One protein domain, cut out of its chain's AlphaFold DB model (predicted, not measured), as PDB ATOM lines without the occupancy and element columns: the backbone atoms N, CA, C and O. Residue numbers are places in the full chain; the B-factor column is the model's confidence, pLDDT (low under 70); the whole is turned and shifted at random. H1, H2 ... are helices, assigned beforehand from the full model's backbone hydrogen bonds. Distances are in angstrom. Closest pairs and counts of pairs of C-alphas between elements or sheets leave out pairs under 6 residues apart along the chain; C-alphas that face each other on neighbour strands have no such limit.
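Overview. This is residues 752 to 924 of the 924 residues of the protein "FH1/FH2 domain-containing protein 3" of Melipona quadrifasciata (UniProt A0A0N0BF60). The model is a long rod: the helical hairpin of H7 and H8 makes one end, and a small head, in which H2 and H4 cross beside the short H3 and a long loop, makes the other. H1 runs between these ends and packs with H7 and H8 as a loose three-helix bundle, while residues 881 to 886, at the hairpin's turn, stick out. The printed part has 173 residues with eight named helices, H1 to H8 in order, and no named strand; the class is all helix. The whole is extended, with a radius of gyration of the C-alphas of 24.3 A and spans of 85 by 28 by 24 A.

Arrangement. H1, residues 752 to 775, is the hub, touching three helices. A tight link leads to H2, residues 777 to 794; the two are close but not clearly touching, with C-alphas 773 and 779 closest at 7.0 A. H3, residues 803 to 807, touches no helix. H4, residues 821 to 832, touches H2 through residues 825 to 829, at a steep tilt of 59 degrees, opposite ways; C-alphas 782 and 829 are closest, 6.2 A apart. H5, residues 839 to 842, is close to H2 but not clearly touching, with C-alphas 778 and 839 closest at 6.5 A. H6, residues 846 to 849, touches H1, with C-alphas 769 and 846 closest at 4.5 A. H7, residues 854 to 881, touches H1 with residues 857 to 864 alone, at a steep tilt of 40 degrees, opposite ways; the closest C-alphas, 759 and 857, are 6.4 A apart. H8, residues 885 to 923, forms a hairpin with H7, at a shallow tilt of 20 degrees, opposite ways, with C-alphas 879 and 888 closest at 6.5 A. H8 touches H1 with residues 908 to 919 alone, at a shallow tilt of 28 degrees, the same way; C-alphas 767 and 915 are closest, 6.7 A apart. H1, H7 and H8 are an up and down bundle, each running against the one before it in the chain. Every O i to N i+4 pair is within hydrogen-bond range in H2, H4 and H8; the counts are 16 of 20 in H1, 23 of 24 in H7 and 0 of 1 in H3, where 2 of 2 O i to N i+3 pairs are within range, and H5 and H6 are too short for such a pair.

Along the chain. H1 begins at C-alpha 752, (25.239, -63.034, -22.931), and is 34.4 A long. H2 measures 25.5 A, H4 16.1 A and H7 41.0 A. H8, 55.5 A long, ends at C-alpha 923, (43.232, -33.948, -34.172).

Size, cuts and confidence. The C-alphas farthest apart, those of Val 816 and Gly 883, are 86.0 A apart. The printed part has no cut and ends at the chain's last residue, 924. The link from H3 to H4, 13 residues, is long. The mean pLDDT of the printed part is 80.3; residues 882 to 924 are under 70.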
ATOM      1  N   PHE A 752      24.542 -64.150 -23.582       81.56
ATOM      2  CA  PHE A 752      25.239 -63.034 -22.931       81.56
ATOM      3  C   PHE A 752      26.736 -62.957 -23.255       81.56
ATOM      4  O   PHE A 752      27.229 -61.896 -23.620       81.56
ATOM      5  N   GLU A 753      27.465 -64.072 -23.163       78.69
ATOM      6  CA  GLU A 753      28.911 -64.103 -23.422       78.69
ATOM      7  C   GLU A 753      29.293 -63.810 -24.879       78.69
ATOM      8  O   GLU A 753      30.449 -63.470 -25.145       78.69
ATOM      9  N   ASN A 754      28.360 -63.990 -25.815       85.19
ATOM     10  CA  ASN A 754      28.530 -63.638 -27.218       85.19
ATOM     11  C   ASN A 754      28.220 -62.155 -27.423       85.19
ATOM     12  O   ASN A 754      29.080 -61.424 -27.909       85.19
ATOM     13  N   SER A 755      27.059 -61.694 -26.950       80.94
ATOM     14  CA  SER A 755      26.658 -60.286 -27.054       80.94
ATOM     15  C   SER A 755      27.550 -59.327 -26.253       80.94
ATOM     16  O   SER A 755      27.654 -58.161 -26.614       80.94
ATOM     17  N   GLU A 756      28.227 -59.789 -25.194       76.75
ATOM     18  CA  GLU A 756      29.280 -59.018 -24.524       76.75
ATOM     19  C   GLU A 756      30.490 -58.819 -25.451       76.75
ATOM     20  O   GLU A 756      30.930 -57.689 -25.630       76.75
ATOM     21  N   LYS A 757      31.003 -59.886 -26.083       79.31
ATOM     22  CA  LYS A 757      32.203 -59.827 -26.944       79.31
ATOM     23  C   LYS A 757      31.954 -59.059 -28.243       79.31
ATOM     24  O   LYS A 757      32.782 -58.244 -28.636       79.31
ATOM     25  N   GLU A 758      30.779 -59.244 -28.847       83.38
ATOM     26  CA  GLU A 758      30.313 -58.491 -30.026       83.38
ATOM     27  C   GLU A 758      30.252 -56.970 -29.778       83.38
ATOM     28  O   GLU A 758      30.328 -56.194 -30.727       83.38
ATOM     29  N   ILE A 759      30.167 -56.540 -28.511       77.81
ATOM     30  CA  ILE A 759      30.247 -55.131 -28.104       77.81
ATOM     31  C   ILE A 759      31.668 -54.746 -27.663       77.81
ATOM     32  O   ILE A 759      32.178 -53.706 -28.075       77.81
ATOM     33  N   ALA A 760      32.315 -55.556 -26.825       74.00
ATOM     34  CA  ALA A 760      33.580 -55.214 -26.180       74.00
ATOM     35  C   ALA A 760      34.775 -55.202 -27.148       74.00
ATOM     36  O   ALA A 760      35.601 -54.289 -27.070       74.00
ATOM     37  N   ASP A 761      34.865 -56.162 -28.075       82.69
ATOM     38  CA  ASP A 761      36.008 -56.266 -28.994       82.69
ATOM     39  C   ASP A 761      36.126 -55.014 -29.904       82.69
ATOM     40  O   ASP A 761      37.210 -54.420 -29.942       82.69
ATOM     41  N   PRO A 762      35.046 -54.502 -30.543       82.12
ATOM     42  CA  PRO A 762      35.068 -53.222 -31.262       82.12
ATOM     43  C   PRO A 762      35.489 -52.007 -30.422       82.12
ATOM     44  O   PRO A 762      36.240 -51.151 -30.899       82.12
ATOM     45  N   LEU A 763      35.018 -51.916 -29.173       74.81
ATOM     46  CA  LEU A 763      35.329 -50.799 -28.272       74.81
ATOM     47  C   LEU A 763      36.802 -50.818 -27.841       74.81
ATOM     48  O   LEU A 763      37.454 -49.770 -27.801       74.81
ATOM     49  N   MET A 764      37.342 -52.009 -27.565       78.50
ATOM     50  CA  MET A 764      38.760 -52.210 -27.262       78.50
ATOM     51  C   MET A 764      39.646 -51.912 -28.475       78.50
ATOM     52  O   MET A 764      40.661 -51.232 -28.316       78.50
ATOM     53  N   ASP A 765      39.256 -52.336 -29.680       86.19
ATOM     54  CA  ASP A 765      39.993 -52.037 -30.915       86.19
ATOM     55  C   ASP A 765      40.020 -50.540 -31.234       86.19
ATOM     56  O   ASP A 765      41.080 -50.007 -31.579       86.19
ATOM     57  N   LEU A 766      38.897 -49.833 -31.069       81.69
ATOM     58  CA  LEU A 766      38.866 -48.380 -31.228       81.69
ATOM     59  C   LEU A 766      39.776 -47.705 -30.192       81.69
ATOM     60  O   LEU A 766      40.671 -46.947 -30.565       81.69
ATOM     61  N   LYS A 767      39.618 -48.029 -28.903       77.31
ATOM     62  CA  LYS A 767      40.442 -47.495 -27.806       77.31
ATOM     63  C   LYS A 767      41.940 -47.728 -28.031       77.31
ATOM     64  O   LYS A 767      42.728 -46.787 -27.912       77.31
ATOM     65  N   GLN A 768      42.332 -48.949 -28.395       84.94
ATOM     66  CA  GLN A 768      43.720 -49.290 -28.706       84.94
ATOM     67  C   GLN A 768      44.204 -48.557 -29.962       84.94
ATOM     68  O   GLN A 768      45.332 -48.069 -29.980       84.94
ATOM     69  N   GLY A 769      43.368 -48.433 -30.995       87.62
ATOM     70  CA  GLY A 769      43.677 -47.674 -32.204       87.62
ATOM     71  C   GLY A 769      43.973 -46.200 -31.914       87.62
ATOM     72  O   GLY A 769      44.992 -45.683 -32.372       87.62
ATOM     73  N   MET A 770      43.138 -45.538 -31.105       82.75
ATOM     74  CA  MET A 770      43.321 -44.124 -30.752       82.75
ATOM     75  C   MET A 770      44.570 -43.904 -29.888       82.75
ATOM     76  O   MET A 770      45.336 -42.975 -30.147       82.75
ATOM     77  N   GLU A 771      44.829 -44.778 -28.907       83.44
ATOM     78  CA  GLU A 771      46.065 -44.727 -28.113       83.44
ATOM     79  C   GLU A 771      47.306 -44.955 -28.990       83.44
ATOM     80  O   GLU A 771      48.280 -44.209 -28.899       83.44
ATOM     81  N   THR A 772      47.243 -45.927 -29.904       88.44
ATOM     82  CA  THR A 772      48.342 -46.228 -30.831       88.44
ATOM     83  C   THR A 772      48.650 -45.016 -31.711       88.44
ATOM     84  O   THR A 772      49.790 -44.559 -31.713       88.44
ATOM     85  N   LEU A 773      47.650 -44.420 -32.379       87.44
ATOM     86  CA  LEU A 773      47.836 -43.197 -33.181       87.44
ATOM     87  C   LEU A 773      48.397 -42.027 -32.355       87.44
ATOM     88  O   LEU A 773      49.208 -41.251 -32.861       87.44
ATOM     89  N   ARG A 774      48.006 -41.906 -31.079       83.38
ATOM     90  CA  ARG A 774      48.495 -40.852 -30.179       83.38
ATOM     91  C   ARG A 774      49.995 -40.968 -29.899       83.38
ATOM     92  O   ARG A 774      50.671 -39.935 -29.858       83.38
ATOM     93  N   VAL A 775      50.524 -42.178 -29.703       87.38
ATOM     94  CA  VAL A 775      51.953 -42.403 -29.390       87.38
ATOM     95  C   VAL A 775      52.827 -42.680 -30.620       87.38
ATOM     96  O   VAL A 775      54.051 -42.593 -30.523       87.38
ATOM     97  N   ASN A 776      52.227 -42.982 -31.773       89.81
ATOM     98  CA  ASN A 776      52.940 -43.384 -32.983       89.81
ATOM     99  C   ASN A 776      53.894 -42.285 -33.507       89.81
ATOM    100  O   ASN A 776      53.473 -41.186 -33.879       89.81
ATOM    101  N   LYS A 777      55.197 -42.598 -33.559       89.81
ATOM    102  CA  LYS A 777      56.247 -41.684 -34.044       89.81
ATOM    103  C   LYS A 777      56.178 -41.469 -35.558       89.81
ATOM    104  O   LYS A 777      56.261 -40.329 -36.007       89.81
ATOM    105  N   THR A 778      55.996 -42.541 -36.324       90.62
ATOM    106  CA  THR A 778      55.914 -42.538 -37.792       90.62
ATOM    107  C   THR A 778      54.770 -41.648 -38.282       90.62
ATOM    108  O   THR A 778      54.981 -40.750 -39.095       90.62
ATOM    109  N   PHE A 779      53.579 -41.802 -37.703       91.38
ATOM    110  CA  PHE A 779      52.403 -40.977 -37.977       91.38
ATOM    111  C   PHE A 779      52.651 -39.494 -37.667       91.38
ATOM    112  O   PHE A 779      52.350 -38.630 -38.490       91.38
ATOM    113  N   ARG A 780      53.284 -39.183 -36.527       90.38
ATOM    114  CA  ARG A 780      53.687 -37.810 -36.172       90.38
ATOM    115  C   ARG A 780      54.699 -37.222 -37.165       90.38
ATOM    116  O   ARG A 780      54.568 -36.054 -37.526       90.38
ATOM    117  N   GLY A 781      55.660 -38.018 -37.641       91.12
ATOM    118  CA  GLY A 781      56.610 -37.623 -38.689       91.12
ATOM    119  C   GLY A 781      55.926 -37.317 -40.026       91.12
ATOM    120  O   GLY A 781      56.207 -36.287 -40.641       91.12
ATOM    121  N   ILE A 782      54.962 -38.150 -40.433       92.75
ATOM    122  CA  ILE A 782      54.142 -37.952 -41.640       92.75
ATOM    123  C   ILE A 782      53.320 -36.660 -41.540       92.75
ATOM    124  O   ILE A 782      53.403 -35.818 -42.437       92.75
ATOM    125  N   LEU A 783      52.580 -36.456 -40.442       92.75
ATOM    126  CA  LEU A 783      51.775 -35.246 -40.233       92.75
ATOM    127  C   LEU A 783      52.641 -33.974 -40.202       92.75
ATOM    128  O   LEU A 783      52.295 -32.988 -40.846       92.75
ATOM    129  N   SER A 784      53.787 -34.008 -39.513       92.62
ATOM    130  CA  SER A 784      54.731 -32.882 -39.440       92.62
ATOM    131  C   SER A 784      55.343 -32.537 -40.806       92.62
ATOM    132  O   SER A 784      55.430 -31.365 -41.186       92.62
ATOM    133  N   THR A 785      55.706 -33.556 -41.592       94.06
ATOM    134  CA  THR A 785      56.269 -33.365 -42.938       94.06
ATOM    135  C   THR A 785      55.223 -32.796 -43.893       94.06
ATOM    136  O   THR A 785      55.504 -31.823 -44.593       94.06
ATOM    137  N   LEU A 786      53.996 -33.328 -43.879       94.94
ATOM    138  CA  LEU A 786      52.900 -32.825 -44.708       94.94
ATOM    139  C   LEU A 786      52.481 -31.400 -44.314       94.94
ATOM    140  O   LEU A 786      52.257 -30.579 -45.201       94.94
ATOM    141  N   LEU A 787      52.444 -31.078 -43.016       94.00
ATOM    142  CA  LEU A 787      52.203 -29.714 -42.533       94.00
ATOM    143  C   LEU A 787      53.275 -28.747 -43.057       94.00
ATOM    144  O   LEU A 787      52.941 -27.691 -43.590       94.00
ATOM    145  N   SER A 788      54.550 -29.135 -42.976       93.62
ATOM    146  CA  SER A 788      55.675 -28.326 -43.468       93.62
ATOM    147  C   SER A 788      55.589 -28.067 -44.978       93.62
ATOM    148  O   SER A 788      55.800 -26.939 -45.425       93.62
ATOM    149  N   ILE A 789      55.236 -29.087 -45.772       93.50
ATOM    150  CA  ILE A 789      55.029 -28.937 -47.221       93.50
ATOM    151  C   ILE A 789      53.802 -28.052 -47.502       93.50
ATOM    152  O   ILE A 789      53.863 -27.184 -48.370       93.50
ATOM    153  N   GLY A 790      52.711 -28.224 -46.752       92.81
ATOM    154  CA  GLY A 790      51.492 -27.423 -46.887       92.81
ATOM    155  C   GLY A 790      51.708 -25.935 -46.597       92.81
ATOM    156  O   GLY A 790      51.247 -25.098 -47.369       92.81
ATOM    157  N   ILE A 791      52.455 -25.598 -45.539       94.31
ATOM    158  CA  ILE A 791      52.835 -24.211 -45.214       94.31
ATOM    159  C   ILE A 791      53.658 -23.598 -46.354       94.31
ATOM    160  O   ILE A 791      53.361 -22.489 -46.797       94.31
ATOM    161  N   PHE A 792      54.650 -24.333 -46.870       94.62
ATOM    162  CA  PHE A 792      55.501 -23.871 -47.970       94.62
ATOM    163  C   PHE A 792      54.717 -23.647 -49.274       94.62
ATOM    164  O   PHE A 792      54.830 -22.583 -49.876       94.62
ATOM    165  N   LEU A 793      53.895 -24.615 -49.695       92.31
ATOM    166  CA  LEU A 793      53.141 -24.532 -50.953       92.31
ATOM    167  C   LEU A 793      52.009 -23.495 -50.913       92.31
ATOM    168  O   LEU A 793      51.725 -22.874 -51.935       92.31
ATOM    169  N   ASN A 794      51.376 -23.293 -49.754       91.81
ATOM    170  CA  ASN A 794      50.270 -22.342 -49.603       91.81
ATOM    171  C   ASN A 794      50.727 -20.934 -49.181       91.81
ATOM    172  O   ASN A 794      49.890 -20.034 -49.099       91.81
ATOM    173  N   GLY A 795      52.012 -20.732 -48.867       89.81
ATOM    174  CA  GLY A 795      52.574 -19.438 -48.454       89.81
ATOM    175  C   GLY A 795      51.997 -18.859 -47.153       89.81
ATOM    176  O   GLY A 795      52.119 -17.660 -46.920       89.81
ATOM    177  N   ASN A 796      51.340 -19.681 -46.329       89.94
ATOM    178  CA  ASN A 796      50.621 -19.263 -45.124       89.94
ATOM    179  C   ASN A 796      50.971 -20.183 -43.949       89.94
ATOM    180  O   ASN A 796      50.888 -21.407 -44.063       89.94
ATOM    181  N   GLU A 797      51.331 -19.598 -42.805       89.62
ATOM    182  CA  GLU A 797      51.655 -20.348 -41.591       89.62
ATOM    183  C   GLU A 797      50.375 -20.814 -40.878       89.62
ATOM    184  O   GLU A 797      49.533 -20.011 -40.473       89.62
ATOM    185  N   VAL A 798      50.225 -22.130 -40.722       92.25
ATOM    186  CA  VAL A 798      49.065 -22.770 -40.085       92.25
ATOM    187  C   VAL A 798      49.521 -23.794 -39.049       92.25
ATOM    188  O   VAL A 798      50.541 -24.454 -39.218       92.25
ATOM    189  N   LYS A 799      48.762 -23.947 -37.959       88.44
ATOM    190  CA  LYS A 799      49.133 -24.829 -36.832       88.44
ATOM    191  C   LYS A 799      48.790 -26.312 -37.047       88.44
ATOM    192  O   LYS A 799      49.176 -27.142 -36.233       88.44
ATOM    193  N   GLY A 800      48.051 -26.634 -38.105       88.88
ATOM    194  CA  GLY A 800      47.552 -27.973 -38.408       88.88
ATOM    195  C   GLY A 800      46.620 -27.963 -39.621       88.88
ATOM    196  O   GLY A 800      46.369 -26.909 -40.208       88.88
ATOM    197  N   PHE A 801      46.108 -29.136 -39.987       90.25
ATOM    198  CA  PHE A 801      45.135 -29.341 -41.064       90.25
ATOM    199  C   PHE A 801      44.158 -30.460 -40.668       90.25
ATOM    200  O   PHE A 801      44.518 -31.344 -39.896       90.25
ATOM    201  N   GLN A 802      42.935 -30.437 -41.208       89.12
ATOM    202  CA  GLN A 802      41.926 -31.468 -40.930       89.12
ATOM    203  C   GLN A 802      42.366 -32.835 -41.465       89.12
ATOM    204  O   GLN A 802      42.772 -32.953 -42.624       89.12
ATOM    205  N   LEU A 803      42.234 -33.879 -40.644       88.31
ATOM    206  CA  LEU A 803      42.786 -35.206 -40.937       88.31
ATOM    207  C   LEU A 803      42.203 -35.857 -42.210       88.31
ATOM    208  O   LEU A 803      42.895 -36.622 -42.880       88.31
ATOM    209  N   GLU A 804      40.978 -35.489 -42.607       89.88
ATOM    210  CA  GLU A 804      40.349 -35.885 -43.881       89.88
ATOM    211  C   GLU A 804      41.216 -35.531 -45.106       89.88
ATOM    212  O   GLU A 804      41.213 -36.251 -46.107       89.88
ATOM    213  N   TYR A 805      42.018 -34.459 -45.036       91.94
ATOM    214  CA  TYR A 805      42.879 -34.041 -46.145       91.94
ATOM    215  C   TYR A 805      43.904 -35.114 -46.546       91.94
ATOM    216  O   TYR A 805      44.306 -35.152 -47.710       91.94
ATOM    217  N   LEU A 806      44.261 -36.047 -45.649       92.31
ATOM    218  CA  LEU A 806      45.123 -37.193 -45.971       92.31
ATOM    219  C   LEU A 806      44.606 -38.017 -47.163       92.31
ATOM    220  O   LEU A 806      45.413 -38.528 -47.936       92.31
ATOM    221  N   ALA A 807      43.286 -38.088 -47.369       93.25
ATOM    222  CA  ALA A 807      42.685 -38.780 -48.510       93.25
ATOM    223  C   ALA A 807      42.963 -38.096 -49.867       93.25
ATOM    224  O   ALA A 807      42.916 -38.759 -50.898       93.25
ATOM    225  N   LYS A 808      43.283 -36.792 -49.870       94.31
ATOM    226  CA  LYS A 808      43.507 -35.956 -51.069       94.31
ATOM    227  C   LYS A 808      44.996 -35.856 -51.450       94.31
ATOM    228  O   LYS A 808      45.339 -35.545 -52.588       94.31
ATOM    229  N   VAL A 809      45.904 -36.198 -50.531       94.62
ATOM    230  CA  VAL A 809      47.369 -36.240 -50.745       94.62
ATOM    231  C   VAL A 809      47.822 -37.147 -51.916       94.62
ATOM    232  O   VAL A 809      48.802 -36.798 -52.578       94.62
ATOM    233  N   PRO A 810      47.158 -38.277 -52.247       94.50
ATOM    234  CA  PRO A 810      47.484 -39.064 -53.442       94.50
ATOM    235  C   PRO A 810      47.057 -38.404 -54.766       94.50
ATOM    236  O   PRO A 810      47.602 -38.748 -55.817       94.50
ATOM    237  N   GLU A 811      46.076 -37.496 -54.730       94.06
ATOM    238  CA  GLU A 811      45.479 -36.860 -55.915       94.06
ATOM    239  C   GLU A 811      46.319 -35.681 -56.416       94.06
ATOM    240  O   GLU A 811      46.493 -35.505 -57.625       94.06
ATOM    241  N   VAL A 812      46.875 -34.901 -55.480       94.50
ATOM    242  CA  VAL A 812      47.829 -33.819 -55.759       94.50
ATOM    243  C   VAL A 812      49.084 -34.409 -56.402       94.50
ATOM    244  O   VAL A 812      49.642 -35.386 -55.901       94.50
ATOM    245  N   LYS A 813      49.551 -33.811 -57.503       94.81
ATOM    246  CA  LYS A 813      50.733 -34.257 -58.258       94.81
ATOM    247  C   LYS A 813      51.685 -33.109 -58.532       94.81
ATOM    248  O   LYS A 813      51.249 -31.972 -58.713       94.81
ATOM    249  N   ASP A 814      52.973 -33.422 -58.618       92.50
ATOM    250  CA  ASP A 814      53.970 -32.457 -59.068       92.50
ATOM    251  C   ASP A 814      53.798 -32.102 -60.563       92.50
ATOM    252  O   ASP A 814      53.100 -32.771 -61.337       92.50
ATOM    253  N   THR A 815      54.437 -31.012 -60.981       93.06
ATOM    254  CA  THR A 815      54.347 -30.497 -62.352       93.06
ATOM    255  C   THR A 815      55.327 -31.153 -63.329       93.06
ATOM    256  O   THR A 815      55.056 -31.100 -64.532       93.06
ATOM    257  N   VAL A 816      56.398 -31.792 -62.850       93.81
ATOM    258  CA  VAL A 816      57.603 -32.176 -63.612       93.81
ATOM    259  C   VAL A 816      57.602 -33.661 -63.995       93.81
ATOM    260  O   VAL A 816      57.671 -33.996 -65.174       93.81
ATOM    261  N   HIS A 817      57.477 -34.545 -63.005       90.44
ATOM    262  CA  HIS A 817      57.465 -36.005 -63.132       90.44
ATOM    263  C   HIS A 817      56.056 -36.602 -62.967       90.44
ATOM    264  O   HIS A 817      55.840 -37.772 -63.282       90.44
ATOM    265  N   LYS A 818      55.082 -35.797 -62.515       92.31
ATOM    266  CA  LYS A 818      53.688 -36.195 -62.225       92.31
ATOM    267  C   LYS A 818      53.555 -37.240 -61.110       92.31
ATOM    268  O   LYS A 818      52.523 -37.914 -61.031       92.31
ATOM    269  N   HIS A 819      54.557 -37.368 -60.239       94.62
ATOM    270  CA  HIS A 819      54.439 -38.189 -59.038       94.62
ATOM    271  C   HIS A 819      53.448 -37.520 -58.071       94.62
ATOM    272  O   HIS A 819      53.247 -36.303 -58.104       94.62
ATOM    273  N   SER A 820      52.784 -38.310 -57.229       96.69
ATOM    274  CA  SER A 820      51.851 -37.772 -56.236       96.69
ATOM    275  C   SER A 820      52.586 -37.071 -55.094       96.69
ATOM    276  O   SER A 820      53.723 -37.412 -54.765       96.69
ATOM    277  N   LEU A 821      51.913 -36.134 -54.423       94.56
ATOM    278  CA  LEU A 821      52.416 -35.535 -53.187       94.56
ATOM    279  C   LEU A 821      52.672 -36.613 -52.118       94.56
ATOM    280  O   LEU A 821      53.635 -36.496 -51.368       94.56
ATOM    281  N   LEU A 822      51.894 -37.705 -52.111       95.00
ATOM    282  CA  LEU A 822      52.157 -38.876 -51.266       95.00
ATOM    283  C   LEU A 822      53.538 -39.508 -51.527       95.00
ATOM    284  O   LEU A 822      54.223 -39.860 -50.575       95.00
ATOM    285  N   HIS A 823      53.970 -39.636 -52.785       94.12
ATOM    286  CA  HIS A 823      55.289 -40.196 -53.112       94.12
ATOM    287  C   HIS A 823      56.424 -39.326 -52.550       94.12
ATOM    288  O   HIS A 823      57.317 -39.840 -51.875       94.12
ATOM    289  N   HIS A 824      56.346 -38.009 -52.765       93.75
ATOM    290  CA  HIS A 824      57.313 -37.045 -52.224       93.75
ATOM    291  C   HIS A 824      57.297 -37.022 -50.688       93.75
ATOM    292  O   HIS A 824      58.354 -37.038 -50.061       93.75
ATOM    293  N   LEU A 825      56.109 -37.075 -50.076       94.00
ATOM    294  CA  LEU A 825      55.924 -37.161 -48.626       94.00
ATOM    295  C   LEU A 825      56.576 -38.419 -48.037       94.00
ATOM    296  O   LEU A 825      57.327 -38.309 -47.072       94.00
ATOM    297  N   CYS A 826      56.338 -39.599 -48.619       91.81
ATOM    298  CA  CYS A 826      56.966 -40.844 -48.173       91.81
ATOM    299  C   CYS A 826      58.497 -40.775 -48.269       91.81
ATOM    300  O   CYS A 826      59.176 -41.159 -47.319       91.81
ATOM    301  N   HIS A 827      59.041 -40.240 -49.366       91.19
ATOM    302  CA  HIS A 827      60.488 -40.096 -49.534       91.19
ATOM    303  C   HIS A 827      61.095 -39.155 -48.477       91.19
ATOM    304  O   HIS A 827      62.007 -39.551 -47.755       91.19
ATOM    305  N   MET A 828      60.515 -37.963 -48.293       92.88
ATOM    306  CA  MET A 828      60.966 -36.996 -47.285       92.88
ATOM    307  C   MET A 828      60.827 -37.510 -45.844       92.88
ATOM    308  O   MET A 828      61.639 -37.150 -44.991       92.88
ATOM    309  N   VAL A 829      59.823 -38.347 -45.553       92.50
ATOM    310  CA  VAL A 829      59.682 -39.002 -44.242       92.50
ATOM    311  C   VAL A 829      60.786 -40.039 -44.032       92.50
ATOM    312  O   VAL A 829      61.407 -40.023 -42.974       92.50
ATOM    313  N   MET A 830      61.088 -40.875 -45.031       88.25
ATOM    314  CA  MET A 830      62.179 -41.858 -44.944       88.25
ATOM    315  C   MET A 830      63.556 -41.199 -44.761       88.25
ATOM    316  O   MET A 830      64.381 -41.724 -44.017       88.25
ATOM    317  N   GLU A 831      63.804 -40.045 -45.392       90.12
ATOM    318  CA  GLU A 831      65.058 -39.296 -45.211       90.12
ATOM    319  C   GLU A 831      65.153 -38.593 -43.847       90.12
ATOM    320  O   GLU A 831      66.200 -38.634 -43.200       90.12
ATOM    321  N   LYS A 832      64.081 -37.919 -43.400       87.50
ATOM    322  CA  LYS A 832      64.114 -37.084 -42.179       87.50
ATOM    323  C   LYS A 832      63.803 -37.841 -40.892       87.50
ATOM    324  O   LYS A 832      64.152 -37.365 -39.813       87.50
ATOM    325  N   PHE A 833      63.164 -39.001 -40.995       88.75
ATOM    326  CA  PHE A 833      62.822 -39.872 -39.876       88.75
ATOM    327  C   PHE A 833      63.306 -41.298 -40.192       88.75
ATOM    328  O   PHE A 833      62.486 -42.164 -40.492       88.75
ATOM    329  N   PRO A 834      64.622 -41.582 -40.127       81.62
ATOM    330  CA  PRO A 834      65.158 -42.921 -40.400       81.62
ATOM    331  C   PRO A 834      64.687 -43.985 -39.390       81.62
ATOM    332  O   PRO A 834      64.680 -45.167 -39.711       81.62
ATOM    333  N   ASP A 835      64.224 -43.564 -38.206       80.81
ATOM    334  CA  ASP A 835      63.528 -44.403 -37.216       80.81
ATOM    335  C   ASP A 835      62.065 -44.732 -37.610       80.81
ATOM    336  O   ASP A 835      61.336 -45.328 -36.813       80.81
ATOM    337  N   SER A 836      61.586 -44.288 -38.780       84.12
ATOM    338  CA  SER A 836      60.215 -44.549 -39.233       84.12
ATOM    339  C   SER A 836      60.027 -45.974 -39.757       84.12
ATOM    340  O   SER A 836      60.936 -46.635 -40.258       84.12
ATOM    341  N   THR A 837      58.802 -46.454 -39.595       81.38
ATOM    342  CA  THR A 837      58.386 -47.853 -39.734       81.38
ATOM    343  C   THR A 837      57.272 -47.991 -40.773       81.38
ATOM    344  O   THR A 837      56.763 -46.999 -41.300       81.38
ATOM    345  N   ASP A 838      56.849 -49.222 -41.079       84.88
ATOM    346  CA  ASP A 838      55.589 -49.411 -41.800       84.88
ATOM    347  C   ASP A 838      54.400 -49.048 -40.896       84.88
ATOM    348  O   ASP A 838      53.991 -49.824 -40.030       84.88
ATOM    349  N   LEU A 839      53.812 -47.878 -41.151       86.56
ATOM    350  CA  LEU A 839      52.617 -47.409 -40.453       86.56
ATOM    351  C   LEU A 839      51.451 -48.406 -40.565       86.56
ATOM    352  O   LEU A 839      50.665 -48.511 -39.624       86.56
ATOM    353  N   TYR A 840      51.318 -49.144 -41.677       86.38
ATOM    354  CA  TYR A 840      50.197 -50.069 -41.876       86.38
ATOM    355  C   TYR A 840      50.231 -51.231 -40.872       86.38
ATOM    356  O   TYR A 840      49.208 -51.547 -40.261       86.38
ATOM    357  N   SER A 841      51.413 -51.804 -40.639       86.56
ATOM    358  CA  SER A 841      51.644 -52.824 -39.607       86.56
ATOM    359  C   SER A 841      51.347 -52.322 -38.187       86.56
ATOM    360  O   SER A 841      50.916 -53.103 -37.340       86.56
ATOM    361  N   GLU A 842      51.535 -51.028 -37.915       85.94
ATOM    362  CA  GLU A 842      51.328 -50.442 -36.584       85.94
ATOM    363  C   GLU A 842      49.863 -50.072 -36.293       85.94
ATOM    364  O   GLU A 842      49.412 -50.204 -35.155       85.94
ATOM    365  N   ILE A 843      49.080 -49.650 -37.293       89.19
ATOM    366  CA  ILE A 843      47.690 -49.183 -37.094       89.19
ATOM    367  C   ILE A 843      46.629 -50.298 -37.140       89.19
ATOM    368  O   ILE A 843      45.437 -50.015 -37.270       89.19
ATOM    369  N   GLY A 844      47.020 -51.567 -36.991       90.94
ATOM    370  CA  GLY A 844      46.139 -52.725 -37.202       90.94
ATOM    371  C   GLY A 844      44.837 -52.747 -36.381       90.94
ATOM    372  O   GLY A 844      43.853 -53.324 -36.841       90.94
ATOM    373  N   ALA A 845      44.793 -52.104 -35.207       89.56
ATOM    374  CA  ALA A 845      43.560 -51.922 -34.425       89.56
ATOM    375  C   ALA A 845      42.603 -50.894 -35.068       89.56
ATOM    376  O   ALA A 845      41.404 -51.146 -35.185       89.56
ATOM    377  N   VAL A 846      43.139 -49.792 -35.610       90.31
ATOM    378  CA  VAL A 846      42.377 -48.803 -36.397       90.31
ATOM    379  C   VAL A 846      41.765 -49.469 -37.635       90.31
ATOM    380  O   VAL A 846      40.598 -49.252 -37.936       90.31
ATOM    381  N   THR A 847      42.509 -50.355 -38.309       91.50
ATOM    382  CA  THR A 847      42.050 -51.120 -39.491       91.50
ATOM    383  C   THR A 847      40.992 -52.196 -39.179       91.50
ATOM    384  O   THR A 847      40.423 -52.800 -40.101       91.50
ATOM    385  N   ARG A 848      40.726 -52.475 -37.897       92.56
ATOM    386  CA  ARG A 848      39.576 -53.275 -37.443       92.56
ATOM    387  C   ARG A 848      38.410 -52.365 -37.062       92.56
ATOM    388  O   ARG A 848      37.334 -52.526 -37.629       92.56
ATOM    389  N   ALA A 849      38.656 -51.350 -36.230       88.50
ATOM    390  CA  ALA A 849      37.660 -50.350 -35.838       88.50
ATOM    391  C   ALA A 849      37.008 -49.634 -37.042       88.50
ATOM    392  O   ALA A 849      35.806 -49.392 -37.036       88.50
ATOM    393  N   SER A 850      37.755 -49.374 -38.122       89.94
ATOM    394  CA  SER A 850      37.253 -48.724 -39.346       89.94
ATOM    395  C   SER A 850      36.291 -49.578 -40.195       89.94
ATOM    396  O   SER A 850      35.972 -49.192 -41.319       89.94
ATOM    397  N   LYS A 851      35.907 -50.770 -39.725       92.19
ATOM    398  CA  LYS A 851      34.956 -51.690 -40.380       92.19
ATOM    399  C   LYS A 851      33.693 -51.918 -39.544       92.19
ATOM    400  O   LYS A 851      32.864 -52.738 -39.924       92.19
ATOM    401  N   ILE A 852      33.591 -51.249 -38.399       89.31
ATOM    402  CA  ILE A 852      32.495 -51.381 -37.446       89.31
ATOM    403  C   ILE A 852      31.420 -50.347 -37.776       89.31
ATOM    404  O   ILE A 852      31.728 -49.176 -37.991       89.31
ATOM    405  N   ASP A 853      30.162 -50.781 -37.780       87.94
ATOM    406  CA  ASP A 853      29.017 -49.879 -37.738       87.94
ATOM    407  C   ASP A 853      28.776 -49.460 -36.276       87.94
ATOM    408  O   ASP A 853      28.472 -50.285 -35.410       87.94
ATOM    409  N   PHE A 854      28.985 -48.176 -35.984       82.19
ATOM    410  CA  PHE A 854      28.868 -47.644 -34.626       82.19
ATOM    411  C   PHE A 854      27.413 -47.375 -34.207       82.19
ATOM    412  O   PHE A 854      27.138 -47.366 -33.005       82.19
ATOM    413  N   ASP A 855      26.482 -47.239 -35.157       83.94
ATOM    414  CA  ASP A 855      25.050 -47.119 -34.869       83.94
ATOM    415  C   ASP A 855      24.458 -48.499 -34.529       83.94
ATOM    416  O   ASP A 855      23.706 -48.629 -33.555       83.94
ATOM    417  N   GLU A 856      24.865 -49.560 -35.238       86.56
ATOM    418  CA  GLU A 856      24.537 -50.944 -34.863       86.56
ATOM    419  C   GLU A 856      25.157 -51.317 -33.505       86.56
ATOM    420  O   GLU A 856      24.481 -51.896 -32.648       86.56
ATOM    421  N   LEU A 857      26.415 -50.932 -33.252       81.06
ATOM    422  CA  LEU A 857      27.069 -51.133 -31.954       81.06
ATOM    423  C   LEU A 857      26.302 -50.432 -30.816       81.06
ATOM    424  O   LEU A 857      26.058 -51.045 -29.771       81.06
ATOM    425  N   ALA A 858      25.859 -49.188 -31.021       76.88
ATOM    426  CA  ALA A 858      25.037 -48.454 -30.058       76.88
ATOM    427  C   ALA A 858      23.657 -49.108 -29.838       76.88
ATOM    428  O   ALA A 858      23.186 -49.204 -28.698       76.88
ATOM    429  N   ALA A 859      23.026 -49.628 -30.895       84.12
ATOM    430  CA  ALA A 859      21.774 -50.377 -30.791       84.12
ATOM    431  C   ALA A 859      21.948 -51.687 -29.998       84.12
ATOM    432  O   ALA A 859      21.133 -51.991 -29.120       84.12
ATOM    433  N   ASN A 860      23.037 -52.427 -30.229       80.75
ATOM    434  CA  ASN A 860      23.380 -53.637 -29.477       80.75
ATOM    435  C   ASN A 860      23.701 -53.329 -28.002       80.75
ATOM    436  O   ASN A 860      23.263 -54.057 -27.104       80.75
ATOM    437  N   ILE A 861      24.363 -52.200 -27.724       76.50
ATOM    438  CA  ILE A 861      24.545 -51.662 -26.368       76.50
ATOM    439  C   ILE A 861      23.184 -51.433 -25.685       76.50
ATOM    440  O   ILE A 861      22.972 -51.976 -24.594       76.50
ATOM    441  N   GLY A 862      22.248 -50.720 -26.316       77.44
ATOM    442  CA  GLY A 862      20.913 -50.472 -25.750       77.44
ATOM    443  C   GLY A 862      20.078 -51.748 -25.562       77.44
ATOM    444  O   GLY A 862      19.448 -51.940 -24.518       77.44
ATOM    445  N   LYS A 863      20.129 -52.669 -26.533       84.00
ATOM    446  CA  LYS A 863      19.478 -53.987 -26.465       84.00
ATOM    447  C   LYS A 863      19.967 -54.787 -25.256       84.00
ATOM    448  O   LYS A 863      19.150 -55.186 -24.427       84.00
ATOM    449  N   LEU A 864      21.283 -54.965 -25.116       77.56
ATOM    450  CA  LEU A 864      21.862 -55.759 -24.028       77.56
ATOM    451  C   LEU A 864      21.582 -55.136 -22.647       77.56
ATOM    452  O   LEU A 864      21.412 -55.861 -21.674       77.56
ATOM    453  N   GLU A 865      21.480 -53.804 -22.532       73.00
ATOM    454  CA  GLU A 865      21.029 -53.156 -21.286       73.00
ATOM    455  C   GLU A 865      19.572 -53.517 -20.942       73.00
ATOM    456  O   GLU A 865      19.272 -53.905 -19.807       73.00
ATOM    457  N   SER A 866      18.674 -53.446 -21.929       83.62
ATOM    458  CA  SER A 866      17.263 -53.819 -21.775       83.62
ATOM    459  C   SER A 866      17.097 -55.297 -21.390       83.62
ATOM    460  O   SER A 866      16.360 -55.623 -20.456       83.62
ATOM    461  N   GLU A 867      17.842 -56.194 -22.040       83.00
ATOM    462  CA  GLU A 867      17.830 -57.636 -21.765       83.00
ATOM    463  C   GLU A 867      18.422 -57.976 -20.388       83.00
ATOM    464  O   GLU A 867      17.855 -58.804 -19.668       83.00
ATOM    465  N   CYS A 868      19.483 -57.283 -19.956       76.62
ATOM    466  CA  CYS A 868      19.994 -57.365 -18.586       76.62
ATOM    467  C   CYS A 868      18.933 -56.958 -17.547       76.62
ATOM    468  O   CYS A 868      18.751 -57.644 -16.537       76.62
ATOM    469  N   LYS A 869      18.215 -55.851 -17.788       79.44
ATOM    470  CA  LYS A 869      17.165 -55.341 -16.891       79.44
ATOM    471  C   LYS A 869      15.968 -56.294 -16.820       79.44
ATOM    472  O   LYS A 869      15.541 -56.654 -15.723       79.44
ATOM    473  N   ALA A 870      15.485 -56.771 -17.966       85.75
ATOM    474  CA  ALA A 870      14.426 -57.778 -18.035       85.75
ATOM    475  C   ALA A 870      14.834 -59.081 -17.324       85.75
ATOM    476  O   ALA A 870      14.044 -59.655 -16.574       85.75
ATOM    477  N   SER A 871      16.089 -59.506 -17.484       82.94
ATOM    478  CA  SER A 871      16.639 -60.683 -16.804       82.94
ATOM    479  C   SER A 871      16.731 -60.502 -15.289       82.94
ATOM    480  O   SER A 871      16.426 -61.441 -14.557       82.94
ATOM    481  N   TRP A 872      17.059 -59.303 -14.797       78.00
ATOM    482  CA  TRP A 872      17.007 -58.971 -13.367       78.00
ATOM    483  C   TRP A 872      15.575 -59.024 -12.803       78.00
ATOM    484  O   TRP A 872      15.366 -59.500 -11.686       78.00
ATOM    485  N   ASP A 873      14.565 -58.612 -13.570       84.06
ATOM    486  CA  ASP A 873      13.165 -58.715 -13.141       84.06
ATOM    487  C   ASP A 873      12.624 -60.157 -13.229       84.06
ATOM    488  O   ASP A 873      11.904 -60.599 -12.330       84.06
ATOM    489  N   HIS A 874      13.058 -60.952 -14.213       85.94
ATOM    490  CA  HIS A 874      12.851 -62.407 -14.225       85.94
ATOM    491  C   HIS A 874      13.508 -63.092 -13.014       85.94
ATOM    492  O   HIS A 874      12.900 -63.971 -12.402       85.94
ATOM    493  N   LEU A 875      14.703 -62.640 -12.614       78.38
ATOM    494  CA  LEU A 875      15.410 -63.091 -11.412       78.38
ATOM    495  C   LEU A 875      14.549 -62.913 -10.151       78.38
ATOM    496  O   LEU A 875      14.408 -63.853  -9.368       78.38
ATOM    497  N   LYS A 876      13.943 -61.727  -9.972       79.50
ATOM    498  CA  LYS A 876      13.063 -61.411  -8.830       79.50
ATOM    499  C   LYS A 876      11.842 -62.327  -8.773       79.50
ATOM    500  O   LYS A 876      11.497 -62.799  -7.694       79.50
ATOM    501  N   LEU A 877      11.184 -62.557  -9.912       84.38
ATOM    502  CA  LEU A 877       9.987 -63.405  -9.986       84.38
ATOM    503  C   LEU A 877      10.311 -64.844  -9.564       84.38
ATOM    504  O   LEU A 877       9.660 -65.388  -8.674       84.38
ATOM    505  N   ILE A 878      11.394 -65.413 -10.102       82.25
ATOM    506  CA  ILE A 878      11.865 -66.757  -9.734       82.25
ATOM    507  C   ILE A 878      12.262 -66.813  -8.249       82.25
ATOM    508  O   ILE A 878      11.884 -67.752  -7.549       82.25
ATOM    509  N   ALA A 879      12.974 -65.801  -7.737       76.88
ATOM    510  CA  ALA A 879      13.424 -65.749  -6.342       76.88
ATOM    511  C   ALA A 879      12.280 -65.666  -5.314       76.88
ATOM    512  O   ALA A 879      12.452 -66.135  -4.188       76.88
ATOM    513  N   LYS A 880      11.122 -65.101  -5.691       80.00
ATOM    514  CA  LYS A 880       9.906 -65.106  -4.858       80.00
ATOM    515  C   LYS A 880       9.279 -66.497  -4.732       80.00
ATOM    516  O   LYS A 880       8.674 -66.785  -3.707       80.00
ATOM    517  N   HIS A 881       9.412 -67.345  -5.755       75.50
ATOM    518  CA  HIS A 881       8.773 -68.663  -5.790       75.50
ATOM    519  C   HIS A 881       9.706 -69.805  -5.334       75.50
ATOM    520  O   HIS A 881       9.242 -70.789  -4.756       75.50
ATOM    521  N   ASP A 882      11.018 -69.697  -5.561       69.81
ATOM    522  CA  ASP A 882      11.988 -70.720  -5.155       69.81
ATOM    523  C   ASP A 882      12.602 -70.410  -3.787       69.81
ATOM    524  O   ASP A 882      13.580 -69.672  -3.669       69.81
ATOM    525  N   GLY A 883      12.103 -71.069  -2.737       57.03
ATOM    526  CA  GLY A 883      12.687 -70.976  -1.394       57.03
ATOM    527  C   GLY A 883      14.154 -71.438  -1.299       57.03
ATOM    528  O   GLY A 883      14.873 -70.982  -0.410       57.03
ATOM    529  N   SER A 884      14.610 -72.295  -2.225       58.66
ATOM    530  CA  SER A 884      15.882 -73.032  -2.150       58.66
ATOM    531  C   SER A 884      17.141 -72.162  -2.259       58.66
ATOM    532  O   SER A 884      17.394 -71.504  -3.273       58.66
ATOM    533  N   THR A 885      18.004 -72.263  -1.246       56.44
ATOM    534  CA  THR A 885      19.278 -71.537  -1.129       56.44
ATOM    535  C   THR A 885      20.207 -71.745  -2.326       56.44
ATOM    536  O   THR A 885      20.814 -70.786  -2.789       56.44
ATOM    537  N   MET A 886      20.303 -72.955  -2.892       54.03
ATOM    538  CA  MET A 886      21.217 -73.206  -4.019       54.03
ATOM    539  C   MET A 886      20.727 -72.576  -5.334       54.03
ATOM    540  O   MET A 886      21.545 -72.152  -6.151       54.03
ATOM    541  N   MET A 887      19.407 -72.455  -5.524       58.12
ATOM    542  CA  MET A 887      18.854 -71.682  -6.639       58.12
ATOM    543  C   MET A 887      19.138 -70.189  -6.423       58.12
ATOM    544  O   MET A 887      19.672 -69.537  -7.317       58.12
ATOM    545  N   LYS A 888      18.885 -69.677  -5.209       57.44
ATOM    546  CA  LYS A 888      19.177 -68.286  -4.820       57.44
ATOM    547  C   LYS A 888      20.654 -67.921  -5.005       57.44
ATOM    548  O   LYS A 888      20.923 -66.874  -5.576       57.44
ATOM    549  N   VAL A 889      21.603 -68.780  -4.627       61.22
ATOM    550  CA  VAL A 889      23.047 -68.544  -4.839       61.22
ATOM    551  C   VAL A 889      23.393 -68.453  -6.329       61.22
ATOM    552  O   VAL A 889      24.083 -67.516  -6.721       61.22
ATOM    553  N   LYS A 890      22.870 -69.350  -7.178       61.25
ATOM    554  CA  LYS A 890      23.089 -69.283  -8.639       61.25
ATOM    555  C   LYS A 890      22.432 -68.059  -9.287       61.25
ATOM    556  O   LYS A 890      23.011 -67.468 -10.199       61.25
ATOM    557  N   LEU A 891      21.249 -67.665  -8.809       60.38
ATOM    558  CA  LEU A 891      20.601 -66.410  -9.191       60.38
ATOM    559  C   LEU A 891      21.474 -65.219  -8.786       60.38
ATOM    560  O   LEU A 891      21.759 -64.386  -9.633       60.38
ATOM    561  N   LEU A 892      21.945 -65.160  -7.538       60.91
ATOM    562  CA  LEU A 892      22.771 -64.072  -7.006       60.91
ATOM    563  C   LEU A 892      24.129 -63.963  -7.708       60.91
ATOM    564  O   LEU A 892      24.541 -62.849  -8.015       60.91
ATOM    565  N   SER A 893      24.796 -65.072  -8.042       63.50
ATOM    566  CA  SER A 893      26.034 -65.027  -8.833       63.50
ATOM    567  C   SER A 893      25.792 -64.488 -10.245       63.50
ATOM    568  O   SER A 893      26.586 -63.687 -10.734       63.50
ATOM    569  N   LEU A 894      24.673 -64.859 -10.882       60.53
ATOM    570  CA  LEU A 894      24.280 -64.307 -12.183       60.53
ATOM    571  C   LEU A 894      23.903 -62.819 -12.063       60.53
ATOM    572  O   LEU A 894      24.296 -62.017 -12.902       60.53
ATOM    573  N   ALA A 895      23.211 -62.432 -10.988       56.59
ATOM    574  CA  ALA A 895      22.859 -61.050 -10.669       56.59
ATOM    575  C   ALA A 895      24.097 -60.169 -10.463       56.59
ATOM    576  O   ALA A 895      24.134 -59.039 -10.944       56.59
ATOM    577  N   LEU A 896      25.098 -60.676  -9.740       62.44
ATOM    578  CA  LEU A 896      26.355 -59.983  -9.482       62.44
ATOM    579  C   LEU A 896      27.197 -59.877 -10.753       62.44
ATOM    580  O   LEU A 896      27.682 -58.786 -11.030       62.44
ATOM    581  N   LEU A 897      27.284 -60.942 -11.559       62.59
ATOM    582  CA  LEU A 897      27.934 -60.910 -12.873       62.59
ATOM    583  C   LEU A 897      27.283 -59.858 -13.782       62.59
ATOM    584  O   LEU A 897      27.962 -58.951 -14.246       62.59
ATOM    585  N   VAL A 898      25.959 -59.917 -13.964       55.62
ATOM    586  CA  VAL A 898      25.200 -58.948 -14.772       55.62
ATOM    587  C   VAL A 898      25.377 -57.524 -14.236       55.62
ATOM    588  O   VAL A 898      25.677 -56.614 -15.003       55.62
ATOM    589  N   ARG A 899      25.270 -57.307 -12.919       58.94
ATOM    590  CA  ARG A 899      25.452 -55.983 -12.297       58.94
ATOM    591  C   ARG A 899      26.881 -55.452 -12.436       58.94
ATOM    592  O   ARG A 899      27.053 -54.248 -12.627       58.94
ATOM    593  N   GLN A 900      27.888 -56.316 -12.333       64.62
ATOM    594  CA  GLN A 900      29.286 -55.956 -12.547       64.62
ATOM    595  C   GLN A 900      29.537 -55.624 -14.020       64.62
ATOM    596  O   GLN A 900      30.091 -54.566 -14.298       64.62
ATOM    597  N   LYS A 901      29.048 -56.444 -14.955       58.59
ATOM    598  CA  LYS A 901      29.209 -56.220 -16.395       58.59
ATOM    599  C   LYS A 901      28.459 -55.000 -16.920       58.59
ATOM    600  O   LYS A 901      29.030 -54.249 -17.699       58.59
ATOM    601  N   ILE A 902      27.257 -54.701 -16.421       56.09
ATOM    602  CA  ILE A 902      26.596 -53.404 -16.668       56.09
ATOM    603  C   ILE A 902      27.479 -52.244 -16.180       56.09
ATOM    604  O   ILE A 902      27.597 -51.226 -16.856       56.09
ATOM    605  N   LYS A 903      28.103 -52.377 -15.002       59.06
ATOM    606  CA  LYS A 903      28.949 -51.321 -14.431       59.06
ATOM    607  C   LYS A 903      30.244 -51.127 -15.228       59.06
ATOM    608  O   LYS A 903      30.594 -49.983 -15.494       59.06
ATOM    609  N   GLU A 904      30.905 -52.216 -15.626       60.84
ATOM    610  CA  GLU A 904      32.062 -52.211 -16.534       60.84
ATOM    611  C   GLU A 904      31.683 -51.540 -17.865       60.84
ATOM    612  O   GLU A 904      32.314 -50.555 -18.249       60.84
ATOM    613  N   LYS A 905      30.558 -51.939 -18.464       54.78
ATOM    614  CA  LYS A 905      30.004 -51.366 -19.698       54.78
ATOM    615  C   LYS A 905      29.651 -49.873 -19.605       54.78
ATOM    616  O   LYS A 905      29.896 -49.142 -20.557       54.78
ATOM    617  N   TYR A 906      29.132 -49.369 -18.480       54.81
ATOM    618  CA  TYR A 906      28.945 -47.916 -18.301       54.81
ATOM    619  C   TYR A 906      30.278 -47.164 -18.156       54.81
ATOM    620  O   TYR A 906      30.368 -46.007 -18.566       54.81
ATOM    621  N   THR A 907      31.330 -47.789 -17.612       58.00
ATOM    622  CA  THR A 907      32.689 -47.231 -17.734       58.00
ATOM    623  C   THR A 907      33.240 -47.330 -19.156       58.00
ATOM    624  O   THR A 907      34.034 -46.469 -19.520       58.00
ATOM    625  N   GLU A 908      32.807 -48.293 -19.973       55.09
ATOM    626  CA  GLU A 908      33.213 -48.423 -21.379       55.09
ATOM    627  C   GLU A 908      32.491 -47.446 -22.317       55.09
ATOM    628  O   GLU A 908      33.178 -46.810 -23.102       55.09
ATOM    629  N   ASP A 909      31.175 -47.214 -22.203       54.47
ATOM    630  CA  ASP A 909      30.485 -46.135 -22.952       54.47
ATOM    631  C   ASP A 909      31.014 -44.752 -22.542       54.47
ATOM    632  O   ASP A 909      31.240 -43.877 -23.382       54.47
ATOM    633  N   ARG A 910      31.315 -44.567 -21.248       58.28
ATOM    634  CA  ARG A 910      32.012 -43.363 -20.796       58.28
ATOM    635  C   ARG A 910      33.422 -43.280 -21.374       58.28
ATOM    636  O   ARG A 910      33.782 -42.214 -21.844       58.28
ATOM    637  N   MET A 911      34.199 -44.369 -21.390       56.31
ATOM    638  CA  MET A 911      35.509 -44.395 -22.056       56.31
ATOM    639  C   MET A 911      35.399 -44.160 -23.561       56.31
ATOM    640  O   MET A 911      36.292 -43.533 -24.106       56.31
ATOM    641  N   LEU A 912      34.342 -44.621 -24.230       58.81
ATOM    642  CA  LEU A 912      34.127 -44.423 -25.659       58.81
ATOM    643  C   LEU A 912      33.948 -42.937 -25.969       58.81
ATOM    644  O   LEU A 912      34.650 -42.418 -26.833       58.81
ATOM    645  N   LYS A 913      33.082 -42.244 -25.216       62.00
ATOM    646  CA  LYS A 913      32.933 -40.784 -25.314       62.00
ATOM    647  C   LYS A 913      34.220 -40.067 -24.909       62.00
ATOM    648  O   LYS A 913      34.770 -39.341 -25.722       62.00
ATOM    649  N   ASP A 914      34.791 -40.374 -23.742       62.09
ATOM    650  CA  ASP A 914      36.077 -39.818 -23.300       62.09
ATOM    651  C   ASP A 914      37.210 -40.037 -24.330       62.09
ATOM    652  O   ASP A 914      38.106 -39.206 -24.400       62.09
ATOM    653  N   VAL A 915      37.219 -41.125 -25.108       58.69
ATOM    654  CA  VAL A 915      38.240 -41.421 -26.135       58.69
ATOM    655  C   VAL A 915      37.929 -40.741 -27.467       58.69
ATOM    656  O   VAL A 915      38.853 -40.206 -28.072       58.69
ATOM    657  N   LEU A 916      36.671 -40.719 -27.915       62.62
ATOM    658  CA  LEU A 916      36.257 -40.012 -29.133       62.62
ATOM    659  C   LEU A 916      36.381 -38.495 -28.960       62.62
ATOM    660  O   LEU A 916      37.002 -37.848 -29.798       62.62
ATOM    661  N   ASP A 917      35.907 -37.944 -27.842       64.69
ATOM    662  CA  ASP A 917      36.043 -36.524 -27.504       64.69
ATOM    663  C   ASP A 917      37.526 -36.130 -27.401       64.69
ATOM    664  O   ASP A 917      37.929 -35.091 -27.919       64.69
ATOM    665  N   ARG A 918      38.378 -36.985 -26.805       61.31
ATOM    666  CA  ARG A 918      39.839 -36.773 -26.801       61.31
ATOM    667  C   ARG A 918      40.458 -36.916 -28.188       61.31
ATOM    668  O   ARG A 918      41.401 -36.191 -28.467       61.31
ATOM    669  N   PHE A 919      39.994 -37.830 -29.038       62.69
ATOM    670  CA  PHE A 919      40.530 -37.995 -30.392       62.69
ATOM    671  C   PHE A 919      40.202 -36.778 -31.260       62.69
ATOM    672  O   PHE A 919      41.114 -36.184 -31.831       62.69
ATOM    673  N   LEU A 920      38.936 -36.353 -31.269       63.12
ATOM    674  CA  LEU A 920      38.490 -35.116 -31.910       63.12
ATOM    675  C   LEU A 920      39.302 -33.922 -31.380       63.12
ATOM    676  O   LEU A 920      39.935 -33.217 -32.157       63.12
ATOM    677  N   TRP A 921      39.423 -33.771 -30.057       63.41
ATOM    678  CA  TRP A 921      40.204 -32.688 -29.447       63.41
ATOM    679  C   TRP A 921      41.720 -32.740 -29.738       63.41
ATOM    680  O   TRP A 921      42.373 -31.698 -29.751       63.41
ATOM    681  N   ILE A 922      42.302 -33.922 -29.977       59.09
ATOM    682  CA  ILE A 922      43.726 -34.083 -30.335       59.09
ATOM    683  C   ILE A 922      43.983 -33.767 -31.820       59.09
ATOM    684  O   ILE A 922      45.083 -33.308 -32.138       59.09
ATOM    685  N   PHE A 923      43.022 -34.019 -32.716       61.81
ATOM    686  CA  PHE A 923      43.232 -33.948 -34.172       61.81
ATOM    687  C   PHE A 923      42.482 -32.818 -34.909       61.81
ATOM    688  O   PHE A 923      42.865 -32.534 -36.046       61.81
ATOM    689  N   GLY A 924      41.528 -32.129 -34.268       54.72
ATOM    690  CA  GLY A 924      40.895 -30.889 -34.756       54.72
ATOM    691  C   GLY A 924      39.492 -31.060 -35.323       54.72
ATOM    692  O   GLY A 924      39.396 -31.306 -36.546       54.72
TER     693      GLY A 924